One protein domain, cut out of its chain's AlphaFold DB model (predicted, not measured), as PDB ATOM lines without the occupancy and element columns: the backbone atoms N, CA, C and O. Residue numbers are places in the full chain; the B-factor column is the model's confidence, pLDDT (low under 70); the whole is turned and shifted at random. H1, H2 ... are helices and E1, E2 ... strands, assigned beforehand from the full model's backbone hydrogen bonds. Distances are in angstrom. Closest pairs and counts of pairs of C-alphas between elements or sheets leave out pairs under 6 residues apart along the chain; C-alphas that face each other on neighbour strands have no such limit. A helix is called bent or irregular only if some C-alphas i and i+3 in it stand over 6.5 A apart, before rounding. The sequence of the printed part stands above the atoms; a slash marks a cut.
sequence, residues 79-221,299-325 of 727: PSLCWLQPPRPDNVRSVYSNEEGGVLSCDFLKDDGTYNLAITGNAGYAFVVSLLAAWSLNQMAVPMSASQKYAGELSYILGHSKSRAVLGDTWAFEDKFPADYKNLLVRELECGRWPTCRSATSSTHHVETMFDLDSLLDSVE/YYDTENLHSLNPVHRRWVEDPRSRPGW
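This is residues 79 to 221 and 299 to 325 of the 727 residues of a protein of Trypanosoma brucei brucei (strain 927/4 GUTat10.1) (UniProt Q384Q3). A small parallel sheet of four strands, E2, E1, E3 and E4, makes the core, with H2 along one face, H4 and H5 on the opposite face, and H3 grazing the sheet with its residues 154 to 161. Away from this body lie a wide loop with H1 after it, before the sheet, and a separate piece with E5 and H7, after a cut in the chain. The printed part has 170 residues, with seven named helices and five named strands in the order H1 E1 H2 E2 H3 E3 H4 H5 E4 H6 E5 H7; the sheet's order is E2 E1 E3 E4. The class is mixed, helices and strands, with 77 residues, under half, in named elements. The whole is compact, with a radius of gyration of the C-alphas of 17.6 A, and spans 50 by 44 by 31 A.

In the sheet, E2 is residues 140 to 143, E1 is residues 116 to 120 and 13.2 A long, E3 is residues 165 to 168, and E4 is residues 209 to 212. C-alpha 116 of E1 is at (-2.169, 26.524, 30.554). H2, residues 125 to 135, is 15.6 A long. H3, residues 150 to 161, is 14.7 A long and irregular, with C-alphas 151 and 154 7.1 A apart. H4 is residues 170 to 176. H5, residues 179 to 184, is only just irregular, with C-alphas 180 and 183 6.6 A apart. H6 is residues 213 to 221, 11.9 A long. H1, residues 105 to 108, begins with C-alpha 105 at (-1.502, 41.325, 22.949). E5 is residues 299 to 301; H7, residues 310 to 317, ends with C-alpha 317 at (21.332, 25.791, 24.063).

E2 and E1 are parallel at 22 degrees, with N 142 and O 117 2.8 A apart, within hydrogen-bond range. E1 and E3 are parallel at 23 degrees, with N 167 and O 118 at 2.8 A. E3 and E4 are parallel at 14 degrees, with N 211 and O 166 at 2.8 A. E1, H2, E2 and E3, H4 H5, E4 are strand-helix-strand units, two parallel neighbour strands with helices between, and E2, H3, E3 is a split one, with E1 between its strands; the three crossovers are right-handed. H2 is on the sheet at a height of 8.5 A, over E1 and, only just, with 3 C-alphas, over E3; it runs along the strands, at 7 degrees to E1 on the local plane. The closest C-alphas of H2 and E3 are those of Ser 130 and Leu 167, 6.2 A apart. H4 and H5 lie on the same face, opposite to that of H2. H5 is over E4 and stands up from the sheet, with Leu 184 and Thr 209 their closest C-alphas, 4.7 A. H6 is not on the sheet; it touches H2, about perpendicular at 89 degrees, with Ala 126 and Leu 213 their closest C-alphas, 5.8 A. H4 and H6 only just touch, with 3 pairs of C-alphas within 8 A; the closest are those of Thr 170 and Asp 214, 6.1 A. H1 and H7 touch no helix, and E5 pairs with no named strand. In H2, H4, H6 and H7 every O i to N i+4 pair is within hydrogen-bond range; H3 has 6 of 8, H5 0 of 2 but 2 of 3 O i to N i+3 pairs, and H1 is too short for an i+4 pair.

The two C-alphas farthest apart are those of Glu 100 and Arg 193, 52.4 A. Residues 222 to 298 are not printed, and C-alphas 221 and 299 are 20.8 A apart across the cut. The link from H5 to E4, 24 residues, is long. Within the first stretch with no named element, residues 79 to 104, residues 92 to 93 pair with 103 to 104, parallel. The mean pLDDT of the printed part is 88.3; residues 147 to 148, 151, 192 and 196 to 202 are under 70.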
ATOM      1  N   PRO A  79       5.315  17.731  17.339       95.10
ATOM      2  CA  PRO A  79       6.713  18.054  17.605       95.10
ATOM      3  C   PRO A  79       7.015  18.116  19.109       95.10
ATOM      4  O   PRO A  79       6.179  18.554  19.899       95.10
ATOM      5  N   SER A  80       8.232  17.730  19.495       94.74
ATOM      6  CA  SER A  80       8.739  17.923  20.861       94.74
ATOM      7  C   SER A  80       8.615  19.393  21.282       94.74
ATOM      8  O   SER A  80       8.832  20.295  20.467       94.74
ATOM      9  N   LEU A  81       8.249  19.635  22.544       94.92
ATOM     10  CA  LEU A  81       8.059  20.962  23.138       94.92
ATOM     11  C   LEU A  81       6.989  21.841  22.462       94.92
ATOM     12  O   LEU A  81       6.969  23.049  22.683       94.92
ATOM     13  N   CYS A  82       6.065  21.276  21.675       94.12
ATOM     14  CA  CYS A  82       4.973  22.044  21.057       94.12
ATOM     15  C   CYS A  82       3.988  22.663  22.069       94.12
ATOM     16  O   CYS A  82       3.221  23.551  21.715       94.12
ATOM     17  N   TRP A  83       3.988  22.164  23.304       94.21
ATOM     18  CA  TRP A  83       3.166  22.620  24.426       94.21
ATOM     19  C   TRP A  83       3.831  23.750  25.233       94.21
ATOM     20  O   TRP A  83       3.185  24.377  26.075       94.21
ATOM     21  N   LEU A  84       5.130  23.990  25.017       95.91
ATOM     22  CA  LEU A  84       5.885  25.023  25.714       95.91
ATOM     23  C   LEU A  84       5.481  26.400  25.180       95.91
ATOM     24  O   LEU A  84       5.406  26.601  23.967       95.91
ATOM     25  N   GLN A  85       5.259  27.354  26.082       95.83
ATOM     26  CA  GLN A  85       4.974  28.731  25.702       95.83
ATOM     27  C   GLN A  85       6.175  29.326  24.948       95.83
ATOM     28  O   GLN A  85       7.281  29.357  25.500       95.83
ATOM     29  N   PRO A  86       5.998  29.792  23.699       93.52
ATOM     30  CA  PRO A  86       7.054  30.509  23.006       93.52
ATOM     31  C   PRO A  86       7.249  31.892  23.648       93.52
ATOM     32  O   PRO A  86       6.254  32.503  24.052       93.52
ATOM     33  N   PRO A  87       8.486  32.417  23.694       94.59
ATOM     34  CA  PRO A  87       8.721  33.790  24.116       94.59
ATOM     35  C   PRO A  87       7.901  34.763  23.273       94.59
ATOM     36  O   PRO A  87       7.840  34.650  22.041       94.59
ATOM     37  N   ARG A  88       7.245  35.710  23.936       94.45
ATOM     38  CA  ARG A  88       6.437  36.733  23.283       94.45
ATOM     39  C   ARG A  88       7.355  37.662  22.468       94.45
ATOM     40  O   ARG A  88       8.347  38.141  23.012       94.45
ATOM     41  N   PRO A  89       7.031  37.966  21.194       93.72
ATOM     42  CA  PRO A  89       7.798  38.932  20.410       93.72
ATOM     43  C   PRO A  89       7.801  40.330  21.046       93.72
ATOM     44  O   PRO A  89       6.766  40.785  21.533       93.72
ATOM     45  N   ASP A  90       8.928  41.043  20.962       90.38
ATOM     46  CA  ASP A  90       9.116  42.362  21.594       90.38
ATOM     47  C   ASP A  90       8.121  43.433  21.113       90.38
ATOM     48  O   ASP A  90       7.817  44.377  21.835       90.38
ATOM     49  N   ASN A  91       7.578  43.291  19.900       93.33
ATOM     50  CA  ASN A  91       6.596  44.219  19.339       93.33
ATOM     51  C   ASN A  91       5.143  43.921  19.760       93.33
ATOM     52  O   ASN A  91       4.229  44.589  19.268       93.33
ATOM     53  N   VAL A  92       4.904  42.915  20.609       95.23
ATOM     54  CA  VAL A  92       3.575  42.569  21.133       95.23
ATOM     55  C   VAL A  92       3.419  43.131  22.538       95.23
ATOM     56  O   VAL A  92       4.135  42.753  23.463       95.23
ATOM     57  N   ARG A  93       2.424  43.995  22.721       93.50
ATOM     58  CA  ARG A  93       2.285  44.812  23.932       93.50
ATOM     59  C   ARG A  93       0.867  44.842  24.472       93.50
ATOM     60  O   ARG A  93      -0.094  44.714  23.716       93.50
ATOM     61  N   SER A  94       0.730  45.087  25.769       94.60
ATOM     62  CA  SER A  94      -0.581  45.310  26.377       94.60
ATOM     63  C   SER A  94      -1.267  46.553  25.793       94.60
ATOM     64  O   SER A  94      -0.623  47.533  25.406       94.60
ATOM     65  N   VAL A  95      -2.603  46.544  25.796       94.31
ATOM     66  CA  VAL A  95      -3.431  47.707  25.457       94.31
ATOM     67  C   VAL A  95      -3.222  48.893  26.405       94.31
ATOM     68  O   VAL A  95      -3.597  50.003  26.051       94.31
ATOM     69  N   TYR A  96      -2.606  48.689  27.571       94.08
ATOM     70  CA  TYR A  96      -2.302  49.754  28.531       94.08
ATOM     71  C   TYR A  96      -0.880  50.317  28.383       94.08
ATOM     72  O   TYR A  96      -0.527  51.254  29.091       94.08
ATOM     73  N   SER A  97      -0.058  49.782  27.468       91.93
ATOM     74  CA  SER A  97       1.269  50.350  27.194       91.93
ATOM     75  C   SER A  97       1.148  51.715  26.509       91.93
ATOM     76  O   SER A  97       0.379  51.870  25.551       91.93
ATOM     77  N   ASN A  98       1.939  52.673  27.000       86.95
ATOM     78  CA  ASN A  98       2.127  54.010  26.429       86.95
ATOM     79  C   ASN A  98       3.216  54.054  25.346       86.95
ATOM     80  O   ASN A  98       3.470  55.114  24.783       86.95
ATOM     81  N   GLU A  99       3.891  52.940  25.063       85.50
ATOM     82  CA  GLU A  99       4.844  52.886  23.954       85.50
ATOM     83  C   GLU A  99       4.109  53.167  22.627       85.50
ATOM     84  O   GLU A  99       2.887  53.008  22.512       85.50
ATOM     85  N   GLU A 100       4.826  53.490  21.552       81.02
ATOM     86  CA  GLU A 100       4.260  53.654  20.201       81.02
ATOM     87  C   GLU A 100       4.581  52.443  19.300       81.02
ATOM     88  O   GLU A 100       5.634  51.827  19.435       81.02
ATOM     89  N   GLY A 101       3.661  52.073  18.396       84.45
ATOM     90  CA  GLY A 101       3.843  50.973  17.425       84.45
ATOM     91  C   GLY A 101       3.694  49.531  17.957       84.45
ATOM     92  O   GLY A 101       3.602  49.279  19.145       84.45
ATOM     93  N   GLY A 102       3.653  48.530  17.075       88.82
ATOM     94  CA  GLY A 102       3.481  47.121  17.476       88.82
ATOM     95  C   GLY A 102       2.021  46.658  17.571       88.82
ATOM     96  O   GLY A 102       1.086  47.413  17.302       88.82
ATOM     97  N   VAL A 103       1.824  45.380  17.899       94.26
ATOM     98  CA  VAL A 103       0.510  44.713  17.901       94.26
ATOM     99  C   VAL A 103       0.014  44.541  19.335       94.26
ATOM    100  O   VAL A 103       0.790  44.242  20.241       94.26
ATOM    101  N   LEU A 104      -1.286  44.732  19.559       95.46
ATOM    102  CA  LEU A 104      -1.882  44.542  20.880       95.46
ATOM    103  C   LEU A 104      -1.930  43.053  21.239       95.46
ATOM    104  O   LEU A 104      -2.366  42.232  20.434       95.46
ATOM    105  N   SER A 105      -1.538  42.707  22.462       96.33
ATOM    106  CA  SER A 105      -1.502  41.325  22.949       96.33
ATOM    107  C   SER A 105      -2.864  40.641  22.853       96.33
ATOM    108  O   SER A 105      -2.933  39.488  22.443       96.33
ATOM    109  N   CYS A 106      -3.948  41.367  23.132       96.08
ATOM    110  CA  CYS A 106      -5.316  40.863  23.020       96.08
ATOM    111  C   CYS A 106      -5.798  40.617  21.581       96.08
ATOM    112  O   CYS A 106      -6.774  39.897  21.403       96.08
ATOM    113  N   ASP A 107      -5.124  41.178  20.573       94.95
ATOM    114  CA  ASP A 107      -5.405  40.906  19.157       94.95
ATOM    115  C   ASP A 107      -4.431  39.871  18.559       94.95
ATOM    116  O   ASP A 107      -4.750  39.220  17.567       94.95
ATOM    117  N   PHE A 108      -3.235  39.732  19.141       94.93
ATOM    118  CA  PHE A 108      -2.178  38.840  18.657       94.93
ATOM    119  C   PHE A 108      -2.255  37.427  19.249       94.93
ATOM    120  O   PHE A 108      -2.048  36.440  18.538       94.93
ATOM    121  N   LEU A 109      -2.500  37.316  20.558       94.36
ATOM    122  CA  LEU A 109      -2.473  36.042  21.273       94.36
ATOM    123  C   LEU A 109      -3.782  35.279  21.057       94.36
ATOM    124  O   LEU A 109      -4.871  35.825  21.185       94.36
ATOM    125  N   LYS A 110      -3.660  33.993  20.709       91.09
ATOM    126  CA  LYS A 110      -4.798  33.142  20.325       91.09
ATOM    127  C   LYS A 110      -5.626  32.625  21.497       91.09
ATOM    128  O   LYS A 110      -6.725  32.132  21.270       91.09
ATOM    129  N   ASP A 111      -5.070  32.655  22.706       92.62
ATOM    130  CA  ASP A 111      -5.725  32.179  23.926       92.62
ATOM    131  C   ASP A 111      -6.300  30.747  23.785       92.62
ATOM    132  O   ASP A 111      -7.456  30.448  24.102       92.62
ATOM    133  N   ASP A 112      -5.478  29.831  23.257       93.40
ATOM    134  CA  ASP A 112      -5.856  28.443  22.933       93.40
ATOM    135  C   ASP A 112      -5.615  27.428  24.071       93.40
ATOM    136  O   ASP A 112      -6.018  26.264  23.973       93.40
ATOM    137  N   GLY A 113      -4.992  27.881  25.160       93.55
ATOM    138  CA  GLY A 113      -4.708  27.098  26.362       93.55
ATOM    139  C   GLY A 113      -3.542  26.119  26.252       93.55
ATOM    140  O   GLY A 113      -3.344  25.329  27.172       93.55
ATOM    141  N   THR A 114      -2.763  26.151  25.165       92.62
ATOM    142  CA  THR A 114      -1.677  25.187  24.893       92.62
ATOM    143  C   THR A 114      -0.721  25.005  26.081       92.62
ATOM    144  O   THR A 114      -0.379  23.872  26.430       92.62
ATOM    145  N   TYR A 115      -0.368  26.105  26.746       95.15
ATOM    146  CA  TYR A 115       0.574  26.166  27.871       95.15
ATOM    147  C   TYR A 115      -0.104  26.433  29.230       95.15
ATOM    148  O   TYR A 115       0.554  26.832  30.193       95.15
ATOM    149  N   ASN A 116      -1.424  26.238  29.329       97.16
ATOM    150  CA  ASN A 116      -2.169  26.524  30.554       97.16
ATOM    151  C   ASN A 116      -2.144  25.321  31.502       97.16
ATOM    152  O   ASN A 116      -2.448  24.184  31.109       97.16
ATOM    153  N   LEU A 117      -1.817  25.600  32.765       96.88
ATOM    154  CA  LEU A 117      -1.809  24.647  33.869       96.88
ATOM    155  C   LEU A 117      -2.719  25.155  34.985       96.88
ATOM    156  O   LEU A 117      -2.406  26.139  35.655       96.88
ATOM    157  N   ALA A 118      -3.841  24.475  35.209       96.55
ATOM    158  CA  ALA A 118      -4.702  24.794  36.336       96.55
ATOM    159  C   ALA A 118      -4.103  24.260  37.639       96.55
ATOM    160  O   ALA A 118      -3.505  23.187  37.655       96.55
ATOM    161  N   ILE A 119      -4.282  24.993  38.735       95.68
ATOM    162  CA  ILE A 119      -3.823  24.587  40.067       95.68
ATOM    163  C   ILE A 119      -5.026  24.602  41.000       95.68
ATOM    164  O   ILE A 119      -5.698  25.622  41.126       95.68
ATOM    165  N   THR A 120      -5.312  23.484  41.653       91.73
ATOM    166  CA  THR A 120      -6.424  23.337  42.599       91.73
ATOM    167  C   THR A 120      -5.954  22.617  43.852       91.73
ATOM    168  O   THR A 120      -4.959  21.912  43.822       91.73
ATOM    169  N   GLY A 121      -6.651  22.794  44.967       83.09
ATOM    170  CA  GLY A 121      -6.273  22.185  46.240       83.09
ATOM    171  C   GLY A 121      -6.245  23.189  47.380       83.09
ATOM    172  O   GLY A 121      -6.509  24.387  47.214       83.09
ATOM    173  N   ASN A 122      -5.998  22.675  48.575       81.86
ATOM    174  CA  ASN A 122      -5.905  23.484  49.774       81.86
ATOM    175  C   ASN A 122      -4.724  24.458  49.693       81.86
ATOM    176  O   ASN A 122      -3.718  24.221  49.024       81.86
ATOM    177  N   ALA A 123      -4.833  25.560  50.434       79.35
ATOM    178  CA  ALA A 123      -3.684  26.417  50.652       79.35
ATOM    179  C   ALA A 123      -2.637  25.644  51.477       79.35
ATOM    180  O   ALA A 123      -2.857  25.392  52.660       79.35
ATOM    181  N   GLY A 124      -1.532  25.240  50.847       89.30
ATOM    182  CA  GLY A 124      -0.483  24.427  51.461       89.30
ATOM    183  C   GLY A 124       0.734  24.263  50.552       89.30
ATOM    184  O   GLY A 124       0.840  24.926  49.518       89.30
ATOM    185  N   TYR A 125       1.651  23.376  50.938       93.97
ATOM    186  CA  TYR A 125       2.934  23.183  50.257       93.97
ATOM    187  C   TYR A 125       2.787  22.731  48.794       93.97
ATOM    188  O   TYR A 125       3.391  23.334  47.906       93.97
ATOM    189  N   ALA A 126       1.897  21.770  48.521       94.07
ATOM    190  CA  ALA A 126       1.603  21.275  47.172       94.07
ATOM    191  C   ALA A 126       1.196  22.391  46.189       94.07
ATOM    192  O   ALA A 126       1.635  22.401  45.036       94.07
ATOM    193  N   PHE A 127       0.412  23.376  46.644       94.95
ATOM    194  CA  PHE A 127       0.040  24.536  45.829       94.95
ATOM    195  C   PHE A 127       1.269  25.379  45.459       94.95
ATOM    196  O   PHE A 127       1.410  25.795  44.309       94.95
ATOM    197  N   VAL A 128       2.172  25.620  46.418       96.77
ATOM    198  CA  VAL A 128       3.377  26.430  46.187       96.77
ATOM    199  C   VAL A 128       4.323  25.732  45.213       96.77
ATOM    200  O   VAL A 128       4.775  26.361  44.256       96.77
ATOM    201  N   VAL A 129       4.560  24.428  45.395       97.22
ATOM    202  CA  VAL A 129       5.367  23.630  44.460       97.22
ATOM    203  C   VAL A 129       4.745  23.647  43.063       97.22
ATOM    204  O   VAL A 129       5.456  23.890  42.092       97.22
ATOM    205  N   SER A 130       3.422  23.477  42.950       97.28
ATOM    206  CA  SER A 130       2.708  23.514  41.664       97.28
ATOM    207  C   SER A 130       2.905  24.832  40.919       97.28
ATOM    208  O   SER A 130       3.186  24.835  39.720       97.28
ATOM    209  N   LEU A 131       2.767  25.956  41.627       97.58
ATOM    210  CA  LEU A 131       2.907  27.291  41.054       97.58
ATOM    211  C   LEU A 131       4.326  27.529  40.535       97.58
ATOM    212  O   LEU A 131       4.513  27.951  39.394       97.58
ATOM    213  N   LEU A 132       5.326  27.234  41.366       98.14
ATOM    214  CA  LEU A 132       6.726  27.440  41.015       98.14
ATOM    215  C   LEU A 132       7.191  26.464  39.923       98.14
ATOM    216  O   LEU A 132       7.955  26.865  39.049       98.14
ATOM    217  N   ALA A 133       6.698  25.220  39.910       97.76
ATOM    218  CA  ALA A 133       6.978  24.255  38.844       97.76
ATOM    219  C   ALA A 133       6.345  24.665  37.504       97.76
ATOM    220  O   ALA A 133       6.970  24.509  36.458       97.76
ATOM    221  N   ALA A 134       5.136  25.238  37.512       97.85
ATOM    222  CA  ALA A 134       4.539  25.801  36.302       97.85
ATOM    223  C   ALA A 134       5.381  26.972  35.762       97.85
ATOM    224  O   ALA A 134       5.731  27.004  34.580       97.85
ATOM    225  N   TRP A 135       5.780  27.906  36.629       98.11
ATOM    226  CA  TRP A 135       6.594  29.053  36.224       98.11
ATOM    227  C   TRP A 135       8.012  28.680  35.791       98.11
ATOM    228  O   TRP A 135       8.537  29.319  34.878       98.11
ATOM    229  N   SER A 136       8.621  27.641  36.376       97.63
ATOM    230  CA  SER A 136       9.962  27.168  35.994       97.63
ATOM    231  C   SER A 136       9.991  26.524  34.604       97.63
ATOM    232  O   SER A 136      11.066  26.281  34.059       97.63
ATOM    233  N   LEU A 137       8.813  26.278  34.022       97.58
ATOM    234  CA  LEU A 137       8.597  25.788  32.662       97.58
ATOM    235  C   LEU A 137       7.934  26.838  31.753       97.58
ATOM    236  O   LEU A 137       7.470  26.491  30.670       97.58
ATOM    237  N   ASN A 138       7.853  28.102  32.191       97.64
ATOM    238  CA  ASN A 138       7.141  29.181  31.496       97.64
ATOM    239  C   ASN A 138       5.720  28.778  31.074       97.64
ATOM    240  O   ASN A 138       5.335  28.914  29.919       97.64
ATOM    241  N   GLN A 139       4.973  28.169  31.990       97.36
ATOM    242  CA  GLN A 139       3.570  27.829  31.786       97.36
ATOM    243  C   GLN A 139       2.698  28.837  32.532       97.36
ATOM    244  O   GLN A 139       3.041  29.275  33.637       97.36
ATOM    245  N   MET A 140       1.536  29.162  31.964       97.82
ATOM    246  CA  MET A 140       0.582  30.038  32.629       97.82
ATOM    247  C   MET A 140      -0.165  29.254  33.709       97.82
ATOM    248  O   MET A 140      -0.958  28.353  33.416       97.82
ATOM    249  N   ALA A 141       0.081  29.616  34.965       98.13
ATOM    250  CA  ALA A 141      -0.614  29.053  36.109       98.13
ATOM    251  C   ALA A 141      -2.034  29.630  36.212       98.13
ATOM    252  O   ALA A 141      -2.225  30.847  36.154       98.13
ATOM    253  N   VAL A 142      -3.026  28.766  36.430       97.65
ATOM    254  CA  VAL A 142      -4.436  29.140  36.621       97.65
ATOM    255  C   VAL A 142      -4.925  28.629  37.983       97.65
ATOM    256  O   VAL A 142      -5.529  27.557  38.064       97.65
ATOM    257  N   PRO A 143      -4.636  29.345  39.087       95.01
ATOM    258  CA  PRO A 143      -5.135  28.986  40.409       95.01
ATOM    259  C   PRO A 143      -6.666  28.990  40.491       95.01
ATOM    260  O   PRO A 143      -7.325  29.959  40.112       95.01
ATOM    261  N   MET A 144      -7.227  27.930  41.064       89.36
ATOM    262  CA  MET A 144      -8.655  27.737  41.308       89.36
ATOM    263  C   MET A 144      -8.906  27.498  42.796       89.36
ATOM    264  O   MET A 144      -8.015  27.080  43.538       89.36
ATOM    265  N   SER A 145     -10.126  27.763  43.263       79.83
ATOM    266  CA  SER A 145     -10.441  27.547  44.672       79.83
ATOM    267  C   SER A 145     -10.790  26.094  44.961       79.83
ATOM    268  O   SER A 145     -11.738  25.557  44.394       79.83
ATOM    269  N   ALA A 146     -10.155  25.506  45.975       71.64
ATOM    270  CA  ALA A 146     -10.604  24.249  46.579       71.64
ATOM    271  C   ALA A 146     -12.041  24.299  47.136       71.64
ATOM    272  O   ALA A 146     -12.690  23.262  47.274       71.64
ATOM    273  N   SER A 147     -12.558  25.485  47.482       67.03
ATOM    274  CA  SER A 147     -13.926  25.627  48.002       67.03
ATOM    275  C   SER A 147     -15.001  25.557  46.914       67.03
ATOM    276  O   SER A 147     -16.181  25.406  47.234       67.03
ATOM    277  N   GLN A 148     -14.620  25.677  45.641       69.29
ATOM    278  CA  GLN A 148     -15.558  25.662  44.527       69.29
ATOM    279  C   GLN A 148     -16.086  24.247  44.277       69.29
ATOM    280  O   GLN A 148     -15.359  23.256  44.337       69.29
ATOM    281  N   LYS A 149     -17.383  24.151  43.976       70.44
ATOM    282  CA  LYS A 149     -17.985  22.908  43.485       70.44
ATOM    283  C   LYS A 149     -17.631  22.725  42.012       70.44
ATOM    284  O   LYS A 149     -17.587  23.700  41.260       70.44
ATOM    285  N   TYR A 150     -17.448  21.473  41.595       75.24
ATOM    286  CA  TYR A 150     -17.134  21.179  40.200       75.24
ATOM    287  C   TYR A 150     -18.247  21.598  39.244       75.24
ATOM    288  O   TYR A 150     -17.983  22.289  38.262       75.24
ATOM    289  N   ALA A 151     -19.496  21.238  39.563       68.45
ATOM    290  CA  ALA A 151     -20.679  21.656  38.822       68.45
ATOM    291  C   ALA A 151     -20.936  23.162  39.029       68.45
ATOM    292  O   ALA A 151     -21.688  23.560  39.917       68.45
ATOM    293  N   GLY A 152     -20.259  23.999  38.243       71.93
ATOM    294  CA  GLY A 152     -20.368  25.452  38.309       71.93
ATOM    295  C   GLY A 152     -19.050  26.128  37.960       71.93
ATOM    296  O   GLY A 152     -18.763  26.361  36.789       71.93
ATOM    297  N   GLU A 153     -18.267  26.474  38.980       75.53
ATOM    298  CA  GLU A 153     -17.107  27.355  38.816       75.53
ATOM    299  C   GLU A 153     -15.862  26.617  38.311       75.53
ATOM    300  O   GLU A 153     -15.229  27.115  37.383       75.53
ATOM    301  N   LEU A 154     -15.532  25.422  38.829       82.98
ATOM    302  CA  LEU A 154     -14.329  24.708  38.365       82.98
ATOM    303  C   LEU A 154     -14.465  24.254  36.909       82.98
ATOM    304  O   LEU A 154     -13.553  24.477  36.120       82.98
ATOM    305  N   SER A 155     -15.602  23.661  36.524       86.16
ATOM    306  CA  SER A 155     -15.828  23.241  35.135       86.16
ATOM    307  C   SER A 155     -15.838  24.428  34.169       86.16
ATOM    308  O   SER A 155     -15.279  24.341  33.074       86.16
ATOM    309  N   TYR A 156     -16.408  25.565  34.590       87.80
ATOM    310  CA  TYR A 156     -16.339  26.809  33.831       87.80
ATOM    311  C   TYR A 156     -14.896  27.285  33.660       87.80
ATOM    312  O   TYR A 156     -14.500  27.577  32.536       87.80
ATOM    313  N   ILE A 157     -14.108  27.345  34.739       89.35
ATOM    314  CA  ILE A 157     -12.714  27.794  34.680       89.35
ATOM    315  C   ILE A 157     -11.884  26.859  33.798       89.35
ATOM    316  O   ILE A 157     -11.170  27.345  32.927       89.35
ATOM    317  N   LEU A 158     -11.999  25.538  33.953       91.55
ATOM    318  CA  LEU A 158     -11.273  24.567  33.127       91.55
ATOM    319  C   LEU A 158     -11.624  24.718  31.643       91.55
ATOM    320  O   LEU A 158     -10.729  24.856  30.812       91.55
ATOM    321  N   GLY A 159     -12.919  24.793  31.321       91.02
ATOM    322  CA  GLY A 159     -13.378  24.971  29.944       91.02
ATOM    323  C   GLY A 159     -12.981  26.321  29.344       91.02
ATOM    324  O   GLY A 159     -12.560  26.382  28.194       91.02
ATOM    325  N   HIS A 160     -13.078  27.404  30.119       93.40
ATOM    326  CA  HIS A 160     -12.756  28.757  29.661       93.40
ATOM    327  C   HIS A 160     -11.249  28.976  29.508       93.40
ATOM    328  O   HIS A 160     -10.799  29.501  28.493       93.40
ATOM    329  N   SER A 161     -10.460  28.559  30.501       94.76
ATOM    330  CA  SER A 161      -8.996  28.642  30.457       94.76
ATOM    331  C   SER A 161      -8.385  27.653  29.468       94.76
ATOM    332  O   SER A 161      -7.222  27.812  29.117       94.76
ATOM    333  N   LYS A 162      -9.135  26.631  29.023       94.95
ATOM    334  CA  LYS A 162      -8.649  25.561  28.135       94.95
ATOM    335  C   LYS A 162      -7.400  24.867  28.713       94.95
ATOM    336  O   LYS A 162      -6.500  24.476  27.971       94.95
ATOM    337  N   SER A 163      -7.334  24.754  30.045       94.41
ATOM    338  CA  SER A 163      -6.182  24.190  30.757       94.41
ATOM    339  C   SER A 163      -5.964  22.729  30.376       94.41
ATOM    340  O   SER A 163      -6.870  21.906  30.483       94.41
ATOM    341  N   ARG A 164      -4.743  22.401  29.944       93.32
ATOM    342  CA  ARG A 164      -4.400  21.065  29.424       93.32
ATOM    343  C   ARG A 164      -3.962  20.093  30.499       93.32
ATOM    344  O   ARG A 164      -4.072  18.884  30.316       93.32
ATOM    345  N   ALA A 165      -3.487  20.606  31.624       94.44
ATOM    346  CA  ALA A 165      -3.289  19.790  32.803       94.44
ATOM    347  C   ALA A 165      -3.717  20.527  34.069       94.44
ATOM    348  O   ALA A 165      -3.810  21.757  34.091       94.44
ATOM    349  N   VAL A 166      -3.991  19.743  35.106       94.89
ATOM    350  CA  VAL A 166      -4.364  20.223  36.436       94.89
ATOM    351  C   VAL A 166      -3.354  19.683  37.440       94.89
ATOM    352  O   VAL A 166      -3.062  18.492  37.431       94.89
ATOM    353  N   LEU A 167      -2.826  20.541  38.300       95.75
ATOM    354  CA  LEU A 167      -2.029  20.177  39.465       95.75
ATOM    355  C   LEU A 167      -2.907  20.336  40.704       95.75
ATOM    356  O   LEU A 167      -3.568  21.366  40.848       95.75
ATOM    357  N   GLY A 168      -2.937  19.347  41.589       92.57
ATOM    358  CA  GLY A 168      -3.637  19.501  42.854       92.57
ATOM    359  C   GLY A 168      -3.370  18.427  43.886       92.57
ATOM    360  O   GLY A 168      -2.647  17.472  43.621       92.57
ATOM    361  N   ASP A 169      -3.928  18.639  45.077       89.89
ATOM    362  CA  ASP A 169      -3.865  17.680  46.180       89.89
ATOM    363  C   ASP A 169      -4.789  16.475  45.918       89.89
ATOM    364  O   ASP A 169      -5.768  16.566  45.162       89.89
ATOM    365  N   THR A 170      -4.479  15.331  46.538       90.43
ATOM    366  CA  THR A 170      -5.251  14.090  46.352       90.43
ATOM    367  C   THR A 170      -6.723  14.327  46.703       90.43
ATOM    368  O   THR A 170      -7.632  13.909  45.980       90.43
ATOM    369  N   TRP A 171      -6.961  15.076  47.785       87.50
ATOM    370  CA  TRP A 171      -8.299  15.415  48.261       87.50
ATOM    371  C   TRP A 171      -9.134  16.157  47.209       87.50
ATOM    372  O   TRP A 171     -10.291  15.791  46.990       87.50
ATOM    373  N   ALA A 172      -8.591  17.176  46.533       85.66
ATOM    374  CA  ALA A 172      -9.355  17.924  45.538       85.66
ATOM    375  C   ALA A 172      -9.768  17.032  44.371       85.66
ATOM    376  O   ALA A 172     -10.882  17.167  43.864       85.66
ATOM    377  N   PHE A 173      -8.900  16.118  43.942       88.72
ATOM    378  CA  PHE A 173      -9.201  15.217  42.836       88.72
ATOM    379  C   PHE A 173     -10.261  14.182  43.193       88.72
ATOM    380  O   PHE A 173     -11.146  13.922  42.380       88.72
ATOM    381  N   GLU A 174     -10.215  13.634  44.402       86.10
ATOM    382  CA  GLU A 174     -11.164  12.610  44.843       86.10
ATOM    383  C   GLU A 174     -12.537  13.182  45.215       86.10
ATOM    384  O   GLU A 174     -13.555  12.559  44.913       86.10
ATOM    385  N   ASP A 175     -12.584  14.372  45.824       83.98
ATOM    386  CA  ASP A 175     -13.829  14.989  46.301       83.98
ATOM    387  C   ASP A 175     -14.536  15.830  45.227       83.98
ATOM    388  O   ASP A 175     -15.767  15.902  45.194       83.98
ATOM    389  N   LYS A 176     -13.781  16.515  44.354       83.09
ATOM    390  CA  LYS A 176     -14.365  17.506  43.434       83.09
ATOM    391  C   LYS A 176     -14.569  16.980  42.024       83.09
ATOM    392  O   LYS A 176     -15.561  17.354  41.401       83.09
ATOM    393  N   PHE A 177     -13.653  16.181  41.485       87.18
ATOM    394  CA  PHE A 177     -13.672  15.855  40.058       87.18
ATOM    395  C   PHE A 177     -14.545  14.624  39.751       87.18
ATOM    396  O   PHE A 177     -14.536  13.648  40.502       87.18
ATOM    397  N   PRO A 178     -15.299  14.629  38.635       86.71
ATOM    398  CA  PRO A 178     -16.045  13.458  38.182       86.71
ATOM    399  C   PRO A 178     -15.149  12.241  37.925       86.71
ATOM    400  O   PRO A 178     -13.972  12.375  37.597       86.71
ATOM    401  N   ALA A 179     -15.735  11.042  37.972       84.96
ATOM    402  CA  ALA A 179     -15.011   9.782  37.779       84.96
ATOM    403  C   ALA A 179     -14.239   9.694  36.446       84.96
ATOM    404  O   ALA A 179     -13.180   9.070  36.410       84.96
ATOM    405  N   ASP A 180     -14.722  10.356  35.388       84.06
ATOM    406  CA  ASP A 180     -14.073  10.438  34.069       84.06
ATOM    407  C   ASP A 180     -12.612  10.915  34.138       84.06
ATOM    408  O   ASP A 180     -11.782  10.512  33.322       84.06
ATOM    409  N   TYR A 181     -12.277  11.736  35.136       87.83
ATOM    410  CA  TYR A 181     -10.942  12.299  35.322       87.83
ATOM    411  C   TYR A 181      -9.937  11.323  35.945       87.83
ATOM    412  O   TYR A 181      -8.731  11.532  35.827       87.83
ATOM    413  N   LYS A 182     -10.393  10.225  36.567       84.45
ATOM    414  CA  LYS A 182      -9.506   9.260  37.245       84.45
ATOM    415  C   LYS A 182      -8.462   8.658  36.301       84.45
ATOM    416  O   LYS A 182      -7.330   8.419  36.705       84.45
ATOM    417  N   ASN A 183      -8.812   8.491  35.024       84.86
ATOM    418  CA  ASN A 183      -7.917   7.969  33.987       84.86
ATOM    419  C   ASN A 183      -6.887   8.996  33.483       84.86
ATOM    420  O   ASN A 183      -6.163   8.710  32.531       84.86
ATOM    421  N   LEU A 184      -6.834  10.193  34.070       89.11
ATOM    422  CA  LEU A 184      -5.859  11.237  33.753       89.11
ATOM    423  C   LEU A 184      -4.824  11.430  34.872       89.11
ATOM    424  O   LEU A 184      -3.887  12.207  34.685       89.11
ATOM    425  N   LEU A 185      -4.985  10.740  36.008       90.72
ATOM    426  CA  LEU A 185      -4.156  10.903  37.201       90.72
ATOM    427  C   LEU A 185      -2.733  10.369  37.001       90.72
ATOM    428  O   LEU A 185      -2.520   9.221  36.616       90.72
ATOM    429  N   VAL A 186      -1.759  11.209  37.329       91.39
ATOM    430  CA  VAL A 186      -0.332  10.906  37.415       91.39
ATOM    431  C   VAL A 186       0.063  11.024  38.882       91.39
ATOM    432  O   VAL A 186       0.085  12.124  39.431       91.39
ATOM    433  N   ARG A 187       0.330   9.872  39.504       89.65
ATOM    434  CA  ARG A 187       0.656   9.729  40.934       89.65
ATOM    435  C   ARG A 187       2.096   9.298  41.200       89.65
ATOM    436  O   ARG A 187       2.545   9.357  42.333       89.65
ATOM    437  N   GLU A 188       2.809   8.862  40.168       84.05
ATOM    438  CA  GLU A 188       4.152   8.298  40.291       84.05
ATOM    439  C   GLU A 188       5.141   9.021  39.379       84.05
ATOM    440  O   GLU A 188       4.757   9.574  38.345       84.05
ATOM    441  N   LEU A 189       6.424   8.961  39.734       78.99
ATOM    442  CA  LEU A 189       7.512   9.561  38.958       78.99
ATOM    443  C   LEU A 189       7.799   8.808  37.655       78.99
ATOM    444  O   LEU A 189       8.220   9.409  36.670       78.99
ATOM    445  N   GLU A 190       7.562   7.496  37.631       75.53
ATOM    446  CA  GLU A 190       7.900   6.649  36.493       75.53
ATOM    447  C   GLU A 190       6.805   6.645  35.420       75.53
ATOM    448  O   GLU A 190       5.669   6.219  35.638       75.53
ATOM    449  N   CYS A 191       7.200   7.005  34.196       73.87
ATOM    450  CA  CYS A 191       6.328   7.026  33.022       73.87
ATOM    451  C   CYS A 191       5.581   5.702  32.763       73.87
ATOM    452  O   CYS A 191       4.482   5.712  32.204       73.87
ATOM    453  N   GLY A 192       6.166   4.560  33.145       64.30
ATOM    454  CA  GLY A 192       5.609   3.229  32.890       64.30
ATOM    455  C   GLY A 192       4.267   2.959  33.577       64.30
ATOM    456  O   GLY A 192       3.534   2.079  33.134       64.30
ATOM    457  N   ARG A 193       3.924   3.724  34.622       71.38
ATOM    458  CA  ARG A 193       2.679   3.545  35.387       71.38
ATOM    459  C   ARG A 193       1.615   4.591  35.067       71.38
ATOM    460  O   ARG A 193       0.552   4.606  35.683       71.38
ATOM    461  N   TRP A 194       1.876   5.475  34.106       80.52
ATOM    462  CA  TRP A 194       0.941   6.538  33.756       80.52
ATOM    463  C   TRP A 194      -0.192   6.049  32.853       80.52
ATOM    464  O   TRP A 194       0.002   5.158  32.020       80.52
ATOM    465  N   PRO A 195      -1.372   6.687  32.925       74.74
ATOM    466  CA  PRO A 195      -2.468   6.369  32.027       74.74
ATOM    467  C   PRO A 195      -2.113   6.603  30.552       74.74
ATOM    468  O   PRO A 195      -1.509   7.616  30.176       74.74
ATOM    469  N   THR A 196      -2.576   5.695  29.691       67.29
ATOM    470  CA  THR A 196      -2.367   5.717  28.231       67.29
ATOM    471  C   THR A 196      -3.385   6.579  27.473       67.29
ATOM    472  O   THR A 196      -3.435   6.526  26.241       67.29
ATOM    473  N   CYS A 197      -4.218   7.350  28.186       62.20
ATOM    474  CA  CYS A 197      -5.297   8.131  27.587       62.20
ATOM    475  C   CYS A 197      -4.760   9.084  26.506       62.20
ATOM    476  O   CYS A 197      -3.772   9.788  26.713       62.20
ATOM    477  N   ARG A 198      -5.391   9.041  25.325       59.29
ATOM    478  CA  ARG A 198      -4.837   9.573  24.067       59.29
ATOM    479  C   ARG A 198      -5.234  11.021  23.772       59.29
ATOM    480  O   ARG A 198      -4.578  11.667  22.957       59.29
ATOM    481  N   SER A 199      -6.288  11.529  24.405       61.16
ATOM    482  CA  SER A 199      -6.809  12.875  24.151       61.16
ATOM    483  C   SER A 199      -7.860  13.270  25.183       61.16
ATOM    484  O   SER A 199      -8.623  12.415  25.633       61.16
ATOM    485  N   ALA A 200      -7.960  14.568  25.477       61.86
ATOM    486  CA  ALA A 200      -9.081  15.119  26.227       61.86
ATOM    487  C   ALA A 200     -10.421  14.818  25.534       61.86
ATOM    488  O   ALA A 200     -10.540  14.852  24.307       61.86
ATOM    489  N   THR A 201     -11.439  14.547  26.338       67.34
ATOM    490  CA  THR A 201     -12.838  14.412  25.918       67.34
ATOM    491  C   THR A 201     -13.584  15.723  26.166       67.34
ATOM    492  O   THR A 201     -13.153  16.569  26.951       67.34
ATOM    493  N   SER A 202     -14.759  15.898  25.556       69.91
ATOM    494  CA  SER A 202     -15.646  17.016  25.915       69.91
ATOM    495  C   SER A 202     -16.042  16.994  27.400       69.91
ATOM    496  O   SER A 202     -16.244  18.056  27.983       69.91
ATOM    497  N   SER A 203     -16.089  15.810  28.029       75.91
ATOM    498  CA  SER A 203     -16.385  15.659  29.461       75.91
ATOM    499  C   SER A 203     -15.263  16.140  30.388       75.91
ATOM    500  O   SER A 203     -15.525  16.440  31.551       75.91
ATOM    501  N   THR A 204     -14.034  16.272  29.877       78.33
ATOM    502  CA  THR A 204     -12.847  16.667  30.657       78.33
ATOM    503  C   THR A 204     -12.400  18.108  30.402       78.33
ATOM    504  O   THR A 204     -11.340  18.514  30.864       78.33
ATOM    505  N   HIS A 205     -13.193  18.909  29.676       84.93
ATOM    506  CA  HIS A 205     -12.931  20.337  29.437       84.93
ATOM    507  C   HIS A 205     -11.489  20.654  28.979       84.93
ATOM    508  O   HIS A 205     -10.891  21.613  29.454       84.93
ATOM    509  N   HIS A 206     -10.947  19.864  28.042       85.24
ATOM    510  CA  HIS A 206      -9.574  19.959  27.502       85.24
ATOM    511  C   HIS A 206      -8.443  19.419  28.391       85.24
ATOM    512  O   HIS A 206      -7.301  19.392  27.936       85.24
ATOM    513  N   VAL A 207      -8.732  18.941  29.604       91.08
ATOM    514  CA  VAL A 207      -7.717  18.364  30.491       91.08
ATOM    515  C   VAL A 207      -7.253  17.008  29.957       91.08
ATOM    516  O   VAL A 207      -8.046  16.105  29.710       91.08
ATOM    517  N   GLU A 208      -5.940  16.856  29.811       91.07
ATOM    518  CA  GLU A 208      -5.267  15.649  29.312       91.07
ATOM    519  C   GLU A 208      -4.450  14.951  30.406       91.07
ATOM    520  O   GLU A 208      -4.010  13.810  30.243       91.07
ATOM    521  N   THR A 209      -4.178  15.636  31.519       92.87
ATOM    522  CA  THR A 209      -3.396  15.110  32.644       92.87
ATOM    523  C   THR A 209      -3.784  15.790  33.952       92.87
ATOM    524  O   THR A 209      -4.009  16.998  33.994       92.87
ATOM    525  N   MET A 210      -3.812  15.019  35.033       93.36
ATOM    526  CA  MET A 210      -3.958  15.511  36.397       93.36
ATOM    527  C   MET A 210      -2.776  15.032  37.235       93.36
ATOM    528  O   MET A 210      -2.605  13.834  37.417       93.36
ATOM    529  N   PHE A 211      -1.942  15.947  37.719       95.30
ATOM    530  CA  PHE A 211      -0.801  15.634  38.576       95.30
ATOM    531  C   PHE A 211      -1.244  15.685  40.032       95.30
ATOM    532  O   PHE A 211      -1.673  16.739  40.501       95.30
ATOM    533  N   ASP A 212      -1.188  14.542  40.712       94.71
ATOM    534  CA  ASP A 212      -1.558  14.398  42.121       94.71
ATOM    535  C   ASP A 212      -0.329  14.705  42.977       94.71
ATOM    536  O   ASP A 212       0.593  13.896  43.080       94.71
ATOM    537  N   LEU A 213      -0.263  15.927  43.496       94.69
ATOM    538  CA  LEU A 213       0.966  16.469  44.067       94.69
ATOM    539  C   LEU A 213       1.338  15.819  45.384       94.69
ATOM    540  O   LEU A 213       2.529  15.687  45.631       94.69
ATOM    541  N   ASP A 214       0.368  15.402  46.192       92.43
ATOM    542  CA  ASP A 214       0.675  14.714  47.445       92.43
ATOM    543  C   ASP A 214       1.370  13.382  47.121       92.43
ATOM    544  O   ASP A 214       2.495  13.148  47.551       92.43
ATOM    545  N   SER A 215       0.785  12.586  46.215       92.85
ATOM    546  CA  SER A 215       1.375  11.309  45.772       92.85
ATOM    547  C   SER A 215       2.745  11.481  45.101       92.85
ATOM    548  O   SER A 215       3.656  10.671  45.298       92.85
ATOM    549  N   LEU A 216       2.906  12.531  44.286       93.19
ATOM    550  CA  LEU A 216       4.172  12.820  43.618       93.19
ATOM    551  C   LEU A 216       5.243  13.257  44.616       93.19
ATOM    552  O   LEU A 216       6.366  12.775  44.517       93.19
ATOM    553  N   LEU A 217       4.921  14.138  45.564       92.46
ATOM    554  CA  LEU A 217       5.867  14.599  46.580       92.46
ATOM    555  C   LEU A 217       6.264  13.466  47.531       92.46
ATOM    556  O   LEU A 217       7.455  13.321  47.797       92.46
ATOM    557  N   ASP A 218       5.322  12.607  47.925       91.36
ATOM    558  CA  ASP A 218       5.608  11.388  48.692       91.36
ATOM    559  C   ASP A 218       6.549  10.454  47.912       91.36
ATOM    560  O   ASP A 218       7.502   9.902  48.461       91.36
ATOM    561  N   SER A 219       6.334  10.306  46.597       89.08
ATOM    562  CA  SER A 219       7.209   9.501  45.732       89.08
ATOM    563  C   SER A 219       8.612  10.100  45.594       89.08
ATOM    564  O   SER A 219       9.595   9.359  45.568       89.08
ATOM    565  N   VAL A 220       8.716  11.431  45.501       86.48
ATOM    566  CA  VAL A 220       9.996  12.158  45.479       86.48
ATOM    567  C   VAL A 220      10.745  11.951  46.788       86.48
ATOM    568  O   VAL A 220      11.948  11.699  46.769       86.48
ATOM    569  N   GLU A 221      10.045  12.036  47.914       86.21
ATOM    570  CA  GLU A 221      10.621  11.823  49.237       86.21
ATOM    571  C   GLU A 221      11.123  10.393  49.404       86.21
ATOM    572  O   GLU A 221      12.303  10.197  49.676       86.21
ATOM    573  N   TYR A 299      23.602  24.198  41.155       78.09
ATOM    574  CA  TYR A 299      24.262  24.449  39.871       78.09
ATOM    575  C   TYR A 299      23.923  23.365  38.860       78.09
ATOM    576  O   TYR A 299      23.809  22.211  39.236       78.09
ATOM    577  N   TYR A 300      23.850  23.694  37.578       80.75
ATOM    578  CA  TYR A 300      24.030  22.703  36.515       80.75
ATOM    579  C   TYR A 300      25.378  22.950  35.842       80.75
ATOM    580  O   TYR A 300      25.894  24.069  35.870       80.75
ATOM    581  N   ASP A 301      25.968  21.916  35.252       76.63
ATOM    582  CA  ASP A 301      27.207  22.066  34.498       76.63
ATOM    583  C   ASP A 301      26.957  21.989  32.986       76.63
ATOM    584  O   ASP A 301      26.012  21.359  32.501       76.63
ATOM    585  N   THR A 302      27.806  22.684  32.233       75.60
ATOM    586  CA  THR A 302      27.688  22.792  30.775       75.60
ATOM    587  C   THR A 302      28.074  21.517  30.022       75.60
ATOM    588  O   THR A 302      27.820  21.438  28.822       75.60
ATOM    589  N   GLU A 303      28.692  20.529  30.676       73.88
ATOM    590  CA  GLU A 303      29.077  19.252  30.052       73.88
ATOM    591  C   GLU A 303      27.972  18.187  30.201       73.88
ATOM    592  O   GLU A 303      27.789  17.339  29.325       73.88
ATOM    593  N   ASN A 304      27.150  18.292  31.244       76.87
ATOM    594  CA  ASN A 304      26.064  17.383  31.585       76.87
ATOM    595  C   ASN A 304      24.684  18.013  31.361       76.87
ATOM    596  O   ASN A 304      23.726  17.685  32.062       76.87
ATOM    597  N   LEU A 305      24.525  18.854  30.330       82.90
ATOM    598  CA  LEU A 305      23.214  19.406  29.936       82.90
ATOM    599  C   LEU A 305      22.168  18.318  29.642       82.90
ATOM    600  O   LEU A 305      20.963  18.571  29.699       82.90
ATOM    601  N   HIS A 306      22.609  17.088  29.360       79.67
ATOM    602  CA  HIS A 306      21.736  15.928  29.202       79.67
ATOM    603  C   HIS A 306      20.976  15.546  30.491       79.67
ATOM    604  O   HIS A 306      19.957  14.862  30.404       79.67
ATOM    605  N   SER A 307      21.434  16.011  31.656       77.76
ATOM    606  CA  SER A 307      20.755  15.844  32.946       77.76
ATOM    607  C   SER A 307      19.607  16.834  33.169       77.76
ATOM    608  O   SER A 307      18.692  16.551  33.942       77.76
ATOM    609  N   LEU A 308      19.617  17.974  32.469       87.46
ATOM    610  CA  LEU A 308      18.498  18.910  32.463       87.46
ATOM    611  C   LEU A 308      17.325  18.310  31.689       87.46
ATOM    612  O   LEU A 308      17.513  17.630  30.669       87.46
ATOM    613  N   ASN A 309      16.104  18.629  32.123       91.65
ATOM    614  CA  ASN A 309      14.927  18.332  31.319       91.65
ATOM    615  C   ASN A 309      14.993  19.072  29.961       91.65
ATOM    616  O   ASN A 309      15.677  20.096  29.837       91.65
ATOM    617  N   PRO A 310      14.284  18.576  28.931       93.72
ATOM    618  CA  PRO A 310      14.273  19.180  27.599       93.72
ATOM    619  C   PRO A 310      13.998  20.695  27.538       93.72
ATOM    620  O   PRO A 310      14.553  21.363  26.670       93.72
ATOM    621  N   VAL A 311      13.183  21.252  28.446       96.00
ATOM    622  CA  VAL A 311      12.874  22.695  28.478       96.00
ATOM    623  C   VAL A 311      14.091  23.493  28.933       96.00
ATOM    624  O   VAL A 311      14.554  24.381  28.218       96.00
ATOM    625  N   HIS A 312      14.646  23.148  30.096       94.63
ATOM    626  CA  HIS A 312      15.808  23.837  30.660       94.63
ATOM    627  C   HIS A 312      17.030  23.697  29.753       94.63
ATOM    628  O   HIS A 312      17.721  24.682  29.512       94.63
ATOM    629  N   ARG A 313      17.244  22.513  29.163       93.03
ATOM    630  CA  ARG A 313      18.300  22.297  28.165       93.03
ATOM    631  C   ARG A 313      18.153  23.235  26.968       93.03
ATOM    632  O   ARG A 313      19.115  23.910  26.611       93.03
ATOM    633  N   ARG A 314      16.948  23.336  26.394       94.33
ATOM    634  CA  ARG A 314      16.670  24.224  25.255       94.33
ATOM    635  C   ARG A 314      16.999  25.684  25.574       94.33
ATOM    636  O   ARG A 314      17.575  26.365  24.735       94.33
ATOM    637  N   TRP A 315      16.679  26.160  26.775       94.41
ATOM    638  CA  TRP A 315      16.992  27.529  27.207       94.41
ATOM    639  C   TRP A 315      18.488  27.799  27.395       94.41
ATOM    640  O   TRP A 315      18.924  28.950  27.285       94.41
ATOM    641  N   VAL A 316      19.280  26.767  27.696       91.38
ATOM    642  CA  VAL A 316      20.744  26.869  27.713       91.38
ATOM    643  C   VAL A 316      21.297  26.884  26.289       91.38
ATOM    644  O   VAL A 316      22.125  27.734  25.974       91.38
ATOM    645  N   GLU A 317      20.825  25.979  25.431       92.41
ATOM    646  CA  GLU A 317      21.332  25.791  24.063       92.41
ATOM    647  C   GLU A 317      20.908  26.908  23.091       92.41
ATOM    648  O   GLU A 317      21.687  27.291  22.218       92.41
ATOM    649  N   ASP A 318      19.704  27.467  23.244       93.60
ATOM    650  CA  ASP A 318      19.187  28.584  22.444       93.60
ATOM    651  C   ASP A 318      18.660  29.701  23.359       93.60
ATOM    652  O   ASP A 318      17.478  29.712  23.716       93.60
ATOM    653  N   PRO A 319      19.501  30.688  23.720       89.44
ATOM    654  CA  PRO A 319      19.101  31.802  24.577       89.44
ATOM    655  C   PRO A 319      17.894  32.603  24.066       89.44
ATOM    656  O   PRO A 319      17.188  33.199  24.872       89.44
ATOM    657  N   ARG A 320      17.610  32.595  22.754       91.66
ATOM    658  CA  ARG A 320      16.429  33.265  22.166       91.66
ATOM    659  C   ARG A 320      15.114  32.558  22.488       91.66
ATOM    660  O   ARG A 320      14.051  33.132  22.291       91.66
ATOM    661  N   SER A 321      15.181  31.310  22.944       94.33
ATOM    662  CA  SER A 321      14.023  30.543  23.401       94.33
ATOM    663  C   SER A 321      13.701  30.762  24.882       94.33
ATOM    664  O   SER A 321      12.712  30.209  25.368       94.33
ATOM    665  N   ARG A 322      14.530  31.539  25.597       94.18
ATOM    666  CA  ARG A 322      14.301  31.865  27.004       94.18
ATOM    667  C   ARG A 322      13.059  32.739  27.159       94.18
ATOM    668  O   ARG A 322      12.838  33.614  26.322       94.18
ATOM    669  N   PRO A 323      12.289  32.545  28.237       96.63
ATOM    670  CA  PRO A 323      11.135  33.377  28.516       96.63
ATOM    671  C   PRO A 323      11.501  34.844  28.717       96.63
ATOM    672  O   PRO A 323      12.585  35.172  29.206       96.63
ATOM    673  N   GLY A 324      10.559  35.719  28.378       95.64
ATOM    674  CA  GLY A 324      10.656  37.156  28.615       95.64
ATOM    675  C   GLY A 324       9.736  37.639  29.737       95.64
ATOM    676  O   GLY A 324       8.789  36.969  30.137       95.64
ATOM    677  N   TRP A 325       9.948  38.872  30.202       95.60
ATOM    678  CA  TRP A 325       9.064  39.516  31.188       95.60
ATOM    679  C   TRP A 325       7.632  39.718  30.678       95.60
ATOM    680  O   TRP A 325       6.705  39.852  31.473       95.60
TER     681      TRP A 325